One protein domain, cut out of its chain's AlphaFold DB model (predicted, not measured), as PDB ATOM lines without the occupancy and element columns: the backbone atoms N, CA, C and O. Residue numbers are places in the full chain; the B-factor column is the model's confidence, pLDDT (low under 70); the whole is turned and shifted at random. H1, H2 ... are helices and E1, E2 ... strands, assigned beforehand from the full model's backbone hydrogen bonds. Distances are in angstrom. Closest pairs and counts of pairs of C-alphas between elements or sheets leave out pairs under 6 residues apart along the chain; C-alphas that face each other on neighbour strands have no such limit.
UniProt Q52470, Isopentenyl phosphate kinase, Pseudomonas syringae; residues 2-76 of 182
ATOM      1  N   MET A   2      93.683  38.732  29.500       78.75
ATOM      2  CA  MET A   2      94.484  37.702  28.805       78.75
ATOM      3  C   MET A   2      95.820  37.399  29.511       78.75
ATOM      4  O   MET A   2      96.154  36.235  29.710       78.75
ATOM      5  N   THR A   3      96.498  38.430  30.019       82.44
ATOM      6  CA  THR A   3      97.727  38.303  30.818       82.44
ATOM      7  C   THR A   3      97.574  37.407  32.046       82.44
ATOM      8  O   THR A   3      98.452  36.600  32.323       82.44
ATOM      9  N   SER A   4      96.443  37.455  32.764       86.12
ATOM     10  CA  SER A   4      96.240  36.586  33.934       86.12
ATOM     11  C   SER A   4      96.079  35.112  33.544       86.12
ATOM     12  O   SER A   4      96.499  34.233  34.289       86.12
ATOM     13  N   ILE A   5      95.498  34.839  32.370       89.62
ATOM     14  CA  ILE A   5      95.369  33.475  31.832       89.62
ATOM     15  C   ILE A   5      96.744  32.952  31.407       89.62
ATOM     16  O   ILE A   5      97.119  31.847  31.791       89.62
ATOM     17  N   MET A   6      97.520  33.758  30.675       90.38
ATOM     18  CA  MET A   6      98.884  33.400  30.264       90.38
ATOM     19  C   MET A   6      99.804  33.179  31.463       90.38
ATOM     20  O   MET A   6     100.540  32.198  31.490       90.38
ATOM     21  N   PHE A   7      99.697  34.015  32.498       92.31
ATOM     22  CA  PHE A   7     100.453  33.840  33.735       92.31
ATOM     23  C   PHE A   7     100.089  32.537  34.464       92.31
ATOM     24  O   PHE A   7     100.978  31.813  34.909       92.31
ATOM     25  N   SER A   8      98.796  32.195  34.537       94.94
ATOM     26  CA  SER A   8      98.348  30.915  35.104       94.94
ATOM     27  C   SER A   8      98.916  29.726  34.324       94.94
ATOM     28  O   SER A   8      99.473  28.813  34.923       94.94
ATOM     29  N   MET A   9      98.846  29.768  32.991       94.75
ATOM     30  CA  MET A   9      99.391  28.723  32.121       94.75
ATOM     31  C   MET A   9     100.912  28.580  32.272       94.75
ATOM     32  O   MET A   9     101.418  27.467  32.391       94.75
ATOM     33  N   LEU A  10     101.650  29.695  32.311       96.12
ATOM     34  CA  LEU A  10     103.096  29.700  32.545       96.12
ATOM     35  C   LEU A  10     103.437  29.073  33.903       96.12
ATOM     36  O   LEU A  10     104.377  28.283  33.990       96.12
ATOM     37  N   SER A  11     102.664  29.385  34.946       96.50
ATOM     38  CA  SER A  11     102.819  28.786  36.275       96.50
ATOM     39  C   SER A  11     102.597  27.269  36.249       96.50
ATOM     40  O   SER A  11     103.419  26.516  36.774       96.50
ATOM     41  N   ASP A  12     101.546  26.801  35.570       97.69
ATOM     42  CA  ASP A  12     101.254  25.371  35.440       97.69
ATOM     43  C   ASP A  12     102.353  24.611  34.688       97.69
ATOM     44  O   ASP A  12     102.824  23.579  35.168       97.69
ATOM     45  N   ILE A  13     102.828  25.147  33.558       96.44
ATOM     46  CA  ILE A  13     103.942  24.559  32.795       96.44
ATOM     47  C   ILE A  13     105.218  24.537  33.642       96.44
ATOM     48  O   ILE A  13     105.919  23.524  33.688       96.44
ATOM     49  N   THR A  14     105.507  25.632  34.347       98.06
ATOM     50  CA  THR A  14     106.678  25.735  35.229       98.06
ATOM     51  C   THR A  14     106.645  24.659  36.302       98.06
ATOM     52  O   THR A  14     107.646  23.978  36.511       98.06
ATOM     53  N   ARG A  15     105.492  24.466  36.952       98.31
ATOM     54  CA  ARG A  15     105.306  23.419  37.958       98.31
ATOM     55  C   ARG A  15     105.609  22.037  37.386       98.31
ATOM     56  O   ARG A  15     106.425  21.333  37.970       98.31
ATOM     57  N   ILE A  16     105.029  21.689  36.233       98.12
ATOM     58  CA  ILE A  16     105.275  20.394  35.575       98.12
ATOM     59  C   ILE A  16     106.776  20.199  35.325       98.12
ATOM     60  O   ILE A  16     107.325  19.139  35.610       98.12
ATOM     61  N   PHE A  17     107.469  21.222  34.826       97.62
ATOM     62  CA  PHE A  17     108.892  21.116  34.498       97.62
ATOM     63  C   PHE A  17     109.759  20.949  35.754       97.62
ATOM     64  O   PHE A  17     110.667  20.118  35.765       97.62
ATOM     65  N   VAL A  18     109.454  21.689  36.824       97.88
ATOM     66  CA  VAL A  18     110.138  21.560  38.120       97.88
ATOM     67  C   VAL A  18     109.900  20.182  38.740       97.88
ATOM     68  O   VAL A  18     110.846  19.580  39.242       97.88
ATOM     69  N   GLU A  19     108.680  19.646  38.666       98.31
ATOM     70  CA  GLU A  19     108.348  18.291  39.136       98.31
ATOM     71  C   GLU A  19     109.142  17.205  38.388       98.31
ATOM     72  O   GLU A  19     109.482  16.180  38.975       98.31
ATOM     73  N   GLN A  20     109.506  17.447  37.123       97.44
ATOM     74  CA  GLN A  20     110.398  16.584  36.333       97.44
ATOM     75  C   GLN A  20     111.898  16.867  36.559       97.44
ATOM     76  O   GLN A  20     112.749  16.293  35.880       97.44
ATOM     77  N   GLY A  21     112.252  17.751  37.496       97.44
ATOM     78  CA  GLY A  21     113.638  18.080  37.838       97.44
ATOM     79  C   GLY A  21     114.327  19.050  36.872       97.44
ATOM     80  O   GLY A  21     115.548  19.215  36.939       97.44
ATOM     81  N   LEU A  22     113.584  19.709  35.977       97.44
ATOM     82  CA  LEU A  22     114.146  20.715  35.077       97.44
ATOM     83  C   LEU A  22     114.357  22.041  35.811       97.44
ATOM     84  O   LEU A  22     113.486  22.549  36.516       97.44
ATOM     85  N   ARG A  23     115.526  22.648  35.592       97.69
ATOM     86  CA  ARG A  23     115.871  23.963  36.143       97.69
ATOM     87  C   ARG A  23     115.307  25.055  35.251       97.69
ATOM     88  O   ARG A  23     116.002  25.559  34.375       97.69
ATOM     89  N   VAL A  24     114.048  25.407  35.461       97.88
ATOM     90  CA  VAL A  24     113.361  26.437  34.676       97.88
ATOM     91  C   VAL A  24     113.170  27.732  35.442       97.88
ATOM     92  O   VAL A  24     113.111  27.730  36.670       97.88
ATOM     93  N   TYR A  25     113.082  28.839  34.711       97.50
ATOM     94  CA  TYR A  25     112.793  30.151  35.278       97.50
ATOM     95  C   TYR A  25     111.709  30.851  34.445       97.50
ATOM     96  O   TYR A  25     111.980  31.220  33.299       97.50
ATOM     97  N   PRO A  26     110.479  31.015  34.969       97.06
ATOM     98  CA  PRO A  26     109.404  31.669  34.239       97.06
ATOM     99  C   PRO A  26     109.619  33.176  34.156       97.06
ATOM    100  O   PRO A  26     109.909  33.841  35.151       97.06
ATOM    101  N   PHE A  27     109.403  33.723  32.968       96.25
ATOM    102  CA  PHE A  27     109.381  35.150  32.715       96.25
ATOM    103  C   PHE A  27     108.035  35.539  32.121       96.25
ATOM    104  O   PHE A  27     107.630  35.033  31.076       96.25
ATOM    105  N   GLN A  28     107.353  36.476  32.775       93.62
ATOM    106  CA  GLN A  28     106.175  37.097  32.191       93.62
ATOM    107  C   GLN A  28     106.622  38.024  31.058       93.62
ATOM    108  O   GLN A  28     107.319  39.013  31.297       93.62
ATOM    109  N   SER A  29     106.236  37.703  29.822       93.62
ATOM    110  CA  SER A  29     106.707  38.427  28.640       93.62
ATOM    111  C   SER A  29     106.313  39.902  28.667       93.62
ATOM    112  O   SER A  29     107.135  40.735  28.299       93.62
ATOM    113  N   SER A  30     105.138  40.267  29.200       92.06
ATOM    114  CA  SER A  30     104.749  41.680  29.350       92.06
ATOM    115  C   SER A  30     105.650  42.496  30.290       92.06
ATOM    116  O   SER A  30     105.561  43.718  30.298       92.06
ATOM    117  N   ALA A  31     106.493  41.851  31.105       92.69
ATOM    118  CA  ALA A  31     107.476  42.519  31.963       92.69
ATOM    119  C   ALA A  31     108.866  42.637  31.309       92.69
ATOM    120  O   ALA A  31     109.723  43.363  31.808       92.69
ATOM    121  N   LEU A  32     109.105  41.906  30.216       94.56
ATOM    122  CA  LEU A  32     110.359  41.934  29.460       94.56
ATOM    123  C   LEU A  32     110.239  42.680  28.134       94.56
ATOM    124  O   LEU A  32     111.258  43.087  27.581       94.56
ATOM    125  N   LEU A  33     109.025  42.807  27.609       94.56
ATOM    126  CA  LEU A  33     108.760  43.379  26.302       94.56
ATOM    127  C   LEU A  33     108.160  44.776  26.439       94.56
ATOM    128  O   LEU A  33     107.203  44.976  27.186       94.56
ATOM    129  N   GLY A  34     108.703  45.721  25.679       92.44
ATOM    130  CA  GLY A  34     108.106  47.036  25.453       92.44
ATOM    131  C   GLY A  34     107.515  47.121  24.050       92.44
ATOM    132  O   GLY A  34     108.003  46.454  23.140       92.44
ATOM    133  N   VAL A  35     106.493  47.953  23.862       93.19
ATOM    134  CA  VAL A  35     105.953  48.296  22.540       93.19
ATOM    135  C   VAL A  35     105.878  49.815  22.401       93.19
ATOM    136  O   VAL A  35     105.411  50.494  23.315       93.19
ATOM    137  N   ASP A  36     106.392  50.350  21.295       90.31
ATOM    138  CA  ASP A  36     106.378  51.790  21.020       90.31
ATOM    139  C   ASP A  36     105.076  52.263  20.342       90.31
ATOM    140  O   ASP A  36     104.163  51.486  20.036       90.31
ATOM    141  N   GLU A  37     104.975  53.574  20.107       86.19
ATOM    142  CA  GLU A  37     103.832  54.190  19.426       86.19
ATOM    143  C   GLU A  37     103.688  53.736  17.968       86.19
ATOM    144  O   GLU A  37     102.614  53.891  17.400       86.19
ATOM    145  N   GLU A  38     104.696  53.109  17.357       86.56
ATOM    146  CA  GLU A  38     104.609  52.501  16.025       86.56
ATOM    147  C   GLU A  38     104.279  50.998  16.067       86.56
ATOM    148  O   GLU A  38     104.120  50.371  15.017       86.56
ATOM    149  N   GLY A  39     104.143  50.411  17.261       86.19
ATOM    150  CA  GLY A  39     103.856  48.989  17.453       86.19
ATOM    151  C   GLY A  39     105.091  48.087  17.360       86.19
ATOM    152  O   GLY A  39     104.954  46.862  17.277       86.19
ATOM    153  N   ARG A  40     106.305  48.651  17.359       89.62
ATOM    154  CA  ARG A  40     107.550  47.875  17.358       89.62
ATOM    155  C   ARG A  40     107.815  47.344  18.756       89.62
ATOM    156  O   ARG A  40     107.823  48.087  19.734       89.62
ATOM    157  N   VAL A  41     108.058  46.040  18.827       93.12
ATOM    158  CA  VAL A  41     108.329  45.343  20.083       93.12
ATOM    159  C   VAL A  41     109.832  45.296  20.330       93.12
ATOM    160  O   VAL A  41     110.603  44.934  19.442       93.12
ATOM    161  N   THR A  42     110.245  45.629  21.549       93.44
ATOM    162  CA  THR A  42     111.635  45.536  22.010       93.44
ATOM    163  C   THR A  42     111.738  44.563  23.177       93.44
ATOM    164  O   THR A  42     110.811  44.451  23.978       93.44
ATOM    165  N   LEU A  43     112.859  43.843  23.269       95.25
ATOM    166  CA  LEU A  43     113.132  42.888  24.339       95.25
ATOM    167  C   LEU A  43     114.189  43.439  25.302       95.25
ATOM    168  O   LEU A  43     115.293  43.805  24.910       95.25
ATOM    169  N   HIS A  44     113.887  43.428  26.597       95.25
ATOM    170  CA  HIS A  44     114.841  43.734  27.658       95.25
ATOM    171  C   HIS A  44     115.539  42.452  28.144       95.25
ATOM    172  O   HIS A  44     115.248  41.901  29.207       95.25
ATOM    173  N   ALA A  45     116.507  41.977  27.359       93.56
ATOM    174  CA  ALA A  45     117.111  40.647  27.481       93.56
ATOM    175  C   ALA A  45     118.014  40.404  28.715       93.56
ATOM    176  O   ALA A  45     118.414  39.267  28.973       93.56
ATOM    177  N   ARG A  46     118.340  41.431  29.515       95.75
ATOM    178  CA  ARG A  46     119.322  41.329  30.619       95.75
ATOM    179  C   ARG A  46     119.008  40.207  31.614       95.75
ATOM    180  O   ARG A  46     119.913  39.481  32.035       95.75
ATOM    181  N   GLN A  47     117.745  40.077  32.014       95.56
ATOM    182  CA  GLN A  47     117.350  39.058  32.992       95.56
ATOM    183  C   GLN A  47     117.341  37.651  32.389       95.56
ATOM    184  O   GLN A  47     117.743  36.704  33.062       95.56
ATOM    185  N   LEU A  48     116.996  37.519  31.104       97.00
ATOM    186  CA  LEU A  48     117.107  36.253  30.374       97.00
ATOM    187  C   LEU A  48     118.562  35.781  30.317       97.00
ATOM    188  O   LEU A  48     118.853  34.639  30.669       97.00
ATOM    189  N   ALA A  49     119.484  36.678  29.952       96.69
ATOM    190  CA  ALA A  49     120.915  36.384  29.916       96.69
ATOM    191  C   ALA A  49     121.441  35.926  31.287       96.69
ATOM    192  O   ALA A  49     122.190  34.956  31.383       96.69
ATOM    193  N   THR A  50     120.998  36.590  32.358       97.62
ATOM    194  CA  THR A  50     121.397  36.269  33.738       97.62
ATOM    195  C   THR A  50     120.882  34.892  34.171       97.62
ATOM    196  O   THR A  50     121.628  34.114  34.775       97.62
ATOM    197  N   ALA A  51     119.635  34.552  33.832       97.69
ATOM    198  CA  ALA A  51     119.057  33.242  34.120       97.69
ATOM    199  C   ALA A  51     119.783  32.120  33.364       97.69
ATOM    200  O   ALA A  51     120.189  31.135  33.988       97.69
ATOM    201  N   MET A  52     120.027  32.301  32.061       96.94
ATOM    202  CA  MET A  52     120.774  31.338  31.243       96.94
ATOM    203  C   MET A  52     122.198  31.123  31.772       96.94
ATOM    204  O   MET A  52     122.615  29.981  31.952       96.94
ATOM    205  N   ALA A  53     122.918  32.197  32.115       97.31
ATOM    206  CA  ALA A  53     124.259  32.110  32.701       97.31
ATOM    207  C   ALA A  53     124.279  31.385  34.062       97.31
ATOM    208  O   ALA A  53     125.276  30.765  34.423       97.31
ATOM    209  N   SER A  54     123.167  31.418  34.801       97.62
ATOM    210  CA  SER A  54     122.996  30.714  36.080       97.62
ATOM    211  C   SER A  54     122.540  29.250  35.924       97.62
ATOM    212  O   SER A  54     122.281  28.564  36.920       97.62
ATOM    213  N   GLY A  55     122.436  28.757  34.684       97.38
ATOM    214  CA  GLY A  55     122.027  27.389  34.363       97.38
ATOM    215  C   GLY A  55     120.519  27.150  34.433       97.38
ATOM    216  O   GLY A  55     120.104  26.001  34.586       97.38
ATOM    217  N   TYR A  56     119.703  28.206  34.363       98.19
ATOM    218  CA  TYR A  56     118.255  28.080  34.214       98.19
ATOM    219  C   TYR A  56     117.849  28.124  32.742       98.19
ATOM    220  O   TYR A  56     118.409  28.881  31.954       98.19
ATOM    221  N   MET A  57     116.819  27.356  32.396       97.31
ATOM    222  CA  MET A  57     116.106  27.428  31.127       97.31
ATOM    223  C   MET A  57     114.962  28.449  31.245       97.31
ATOM    224  O   MET A  57     114.010  28.202  31.994       97.31
ATOM    225  N   PRO A  58     115.028  29.599  30.550       97.31
ATOM    226  CA  PRO A  58     113.943  30.571  30.571       97.31
ATOM    227  C   PRO A  58     112.663  29.994  29.957       97.31
ATOM    228  O   PRO A  58     112.711  29.371  28.897       97.31
ATOM    229  N   LEU A  59     111.521  30.238  30.599       97.25
ATOM    230  CA  LEU A  59     110.196  29.944  30.052       97.25
ATOM    231  C   LEU A  59     109.469  31.252  29.750       97.25
ATOM    232  O   LEU A  59     109.358  32.116  30.616       97.25
ATOM    233  N   LEU A  60     108.979  31.377  28.520       95.75
ATOM    234  CA  LEU A  60     108.305  32.561  27.992       95.75
ATOM    235  C   LEU A  60     107.007  32.138  27.300       95.75
ATOM    236  O   LEU A  60     106.916  31.035  26.760       95.75
ATOM    237  N   THR A  61     106.021  33.031  27.270       94.38
ATOM    238  CA  THR A  61     104.741  32.824  26.574       94.38
ATOM    239  C   THR A  61     104.377  34.041  25.729       94.38
ATOM    240  O   THR A  61     104.973  35.108  25.869       94.38
ATOM    241  N   GLY A  62     103.364  33.910  24.871       92.88
ATOM    242  CA  GLY A  62     102.650  35.085  24.374       92.88
ATOM    243  C   GLY A  62     102.012  35.853  25.539       92.88
ATOM    244  O   GLY A  62     101.882  35.321  26.647       92.88
ATOM    245  N   ASP A  63     101.643  37.108  25.307       93.88
ATOM    246  CA  ASP A  63     101.051  37.964  26.339       93.88
ATOM    247  C   ASP A  63     100.275  39.137  25.716       93.88
ATOM    248  O   ASP A  63     100.135  39.239  24.496       93.88
ATOM    249  N   LEU A  64      99.751  40.022  26.557       92.44
ATOM    250  CA  LEU A  64      99.227  41.326  26.179       92.44
ATOM    251  C   LEU A  64     100.269  42.399  26.522       92.44
ATOM    252  O   LEU A  64     100.708  42.494  27.667       92.44
ATOM    253  N   LEU A  65     100.650  43.212  25.541       91.62
ATOM    254  CA  LEU A  65     101.555  44.345  25.734       91.62
ATOM    255  C   LEU A  65     100.750  45.638  25.804       91.62
ATOM    256  O   LEU A  65      99.847  45.847  24.994       91.62
ATOM    257  N   LEU A  66     101.070  46.499  26.766       89.50
ATOM    258  CA  LEU A  66     100.442  47.813  26.893       89.50
ATOM    259  C   LEU A  66     101.116  48.798  25.939       89.50
ATOM    260  O   LEU A  66     102.337  48.940  25.963       89.50
ATOM    261  N   ARG A  67     100.312  49.487  25.130       87.00
ATOM    262  CA  ARG A  67     100.727  50.521  24.182       87.00
ATOM    263  C   ARG A  67     100.022  51.823  24.567       87.00
ATOM    264  O   ARG A  67      98.823  51.981  24.374       87.00
ATOM    265  N   GLY A  68     100.753  52.755  25.169       79.00
ATOM    266  CA  GLY A  68     100.148  53.974  25.719       79.00
ATOM    267  C   GLY A  68      99.144  53.698  26.852       79.00
ATOM    268  O   GLY A  68      99.186  52.655  27.503       79.00
ATOM    269  N   GLU A  69      98.254  54.656  27.124       72.88
ATOM    270  CA  GLU A  69      97.411  54.634  28.334       72.88
ATOM    271  C   GLU A  69      96.193  53.696  28.261       72.88
ATOM    272  O   GLU A  69      95.681  53.283  29.301       72.88
ATOM    273  N   GLN A  70      95.695  53.372  27.064       69.50
ATOM    274  CA  GLN A  70      94.438  52.622  26.897       69.50
ATOM    275  C   GLN A  70      94.477  51.552  25.804       69.50
ATOM    276  O   GLN A  70      93.487  50.845  25.613       69.50
ATOM    277  N   GLU A  71      95.590  51.410  25.086       81.62
ATOM    278  CA  GLU A  71      95.705  50.430  24.015       81.62
ATOM    279  C   GLU A  71      96.521  49.230  24.492       81.62
ATOM    280  O   GLU A  71      97.507  49.349  25.219       81.62
ATOM    281  N   ALA A  72      96.080  48.042  24.105       84.62
ATOM    282  CA  ALA A  72      96.759  46.811  24.441       84.62
ATOM    283  C   ALA A  72      96.820  45.927  23.199       84.62
ATOM    284  O   ALA A  72      95.816  45.731  22.511       84.62
ATOM    285  N   GLN A  73      98.000  45.393  22.913       88.12
ATOM    286  CA  GLN A  73      98.276  44.598  21.728       88.12
ATOM    287  C   GLN A  73      98.544  43.148  22.123       88.12
ATOM    288  O   GLN A  73      99.337  42.866  23.022       88.12
ATOM    289  N   VAL A  74      97.903  42.212  21.422       89.62
ATOM    290  CA  VAL A  74      98.212  40.785  21.555       89.62
ATOM    291  C   VAL A  74      99.601  40.523  20.978       89.62
ATOM    292  O   VAL A  74      99.870  40.826  19.815       89.62
ATOM    293  N   PHE A  75     100.470  39.925  21.782       91.94
ATOM    294  CA  PHE A  75     101.794  39.485  21.374       91.94
ATOM    295  C   PHE A  75     101.835  37.957  21.283       91.94
ATOM    296  O   PHE A  75     101.702  37.250  22.284       91.94
ATOM    297  N   SER A  76     102.013  37.446  20.061       92.69
ATOM    298  CA  SER A  76     102.104  36.008  19.795       92.69
ATOM    299  C   SER A  76     103.434  35.428  20.280       92.69
ATOM    300  O   SER A  76     104.491  36.022  20.063       92.69
TER     301      SER A  76
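This is residues 2 to 76 of the 182 residues of the protein "Isopentenyl phosphate kinase" of Pseudomonas syringae (UniProt Q52470). Two antiparallel hairpins, E5-E6 and E2-E3, sit next to each other at one end of an elongated domain, and a short parallel pair, E1 and E4, stands toward the other end with H1 on one side of it and H3 on the other. The long helix H1 reaches from E5 to E1, and the small H2 lies near the middle. The printed part has 75 residues with three named helices and six named strands, in the order H1 E1 H2 E2 E3 H3 E4 E5 E6; the class is mixed, helices and strands. The strands form three sheets of two, E5-E6 and E2-E3 antiparallel and E1-E4 parallel. The whole is only just compact, close to loose, with a radius of gyration of the C-alphas of 13.6 A and spans of 41 by 26 by 16 A.

E5, residues 63 to 67, and E6, residues 71 to 75, form a hairpin at 146 degrees, with N 65 and O 73 within hydrogen-bond range at 2.9 A. E2, residues 33 to 35, comes nearest to E5 at the C-alphas of Val 35 and Arg 67, 5.9 A apart. E2 forms a hairpin with E3, residues 41 to 43, at 153 degrees; N 42 and O 34 are 2.9 A apart. The closest C-alphas of H2, residues 29 to 32, and E5 are those of Ser 30 and Leu 65, 5.5 A. H1, residues 2 to 19, comes nearest to E5 at the C-alphas of Thr 3 and Asp 63, 5.6 A; H1 and H2 are close but not clearly touching. E1, residues 24 to 26, and E4, residues 57 to 59, are parallel at 30 degrees, with N 25 and O 57 2.9 A apart. The closest C-alphas of H1 and E1 are those of Thr 14 and Pro 26, 6.6 A. Those of H3, residues 46 to 53, and E4 are Leu 48 and Pro 58, 6.5 A. H1 and H3 are apart. In H1 and H3 every O i to N i+4 pair is within hydrogen-bond range; H2 is too short for such a pair.

H1 begins at C-alpha 2, (94.484, 37.702, 28.805), and is 26.0 A long. H3 is 10.7 A long, E5 12.7 A and E6 12.8 A. E6 ends at C-alpha 75, (101.794, 39.485, 21.374).

The C-alphas farthest apart, those of Gln 20 and Glu 37, are 41.8 A from each other. The printed part has no cut, and its links are tight. The mean pLDDT of the printed part is 92.9; residue 70 is under 70.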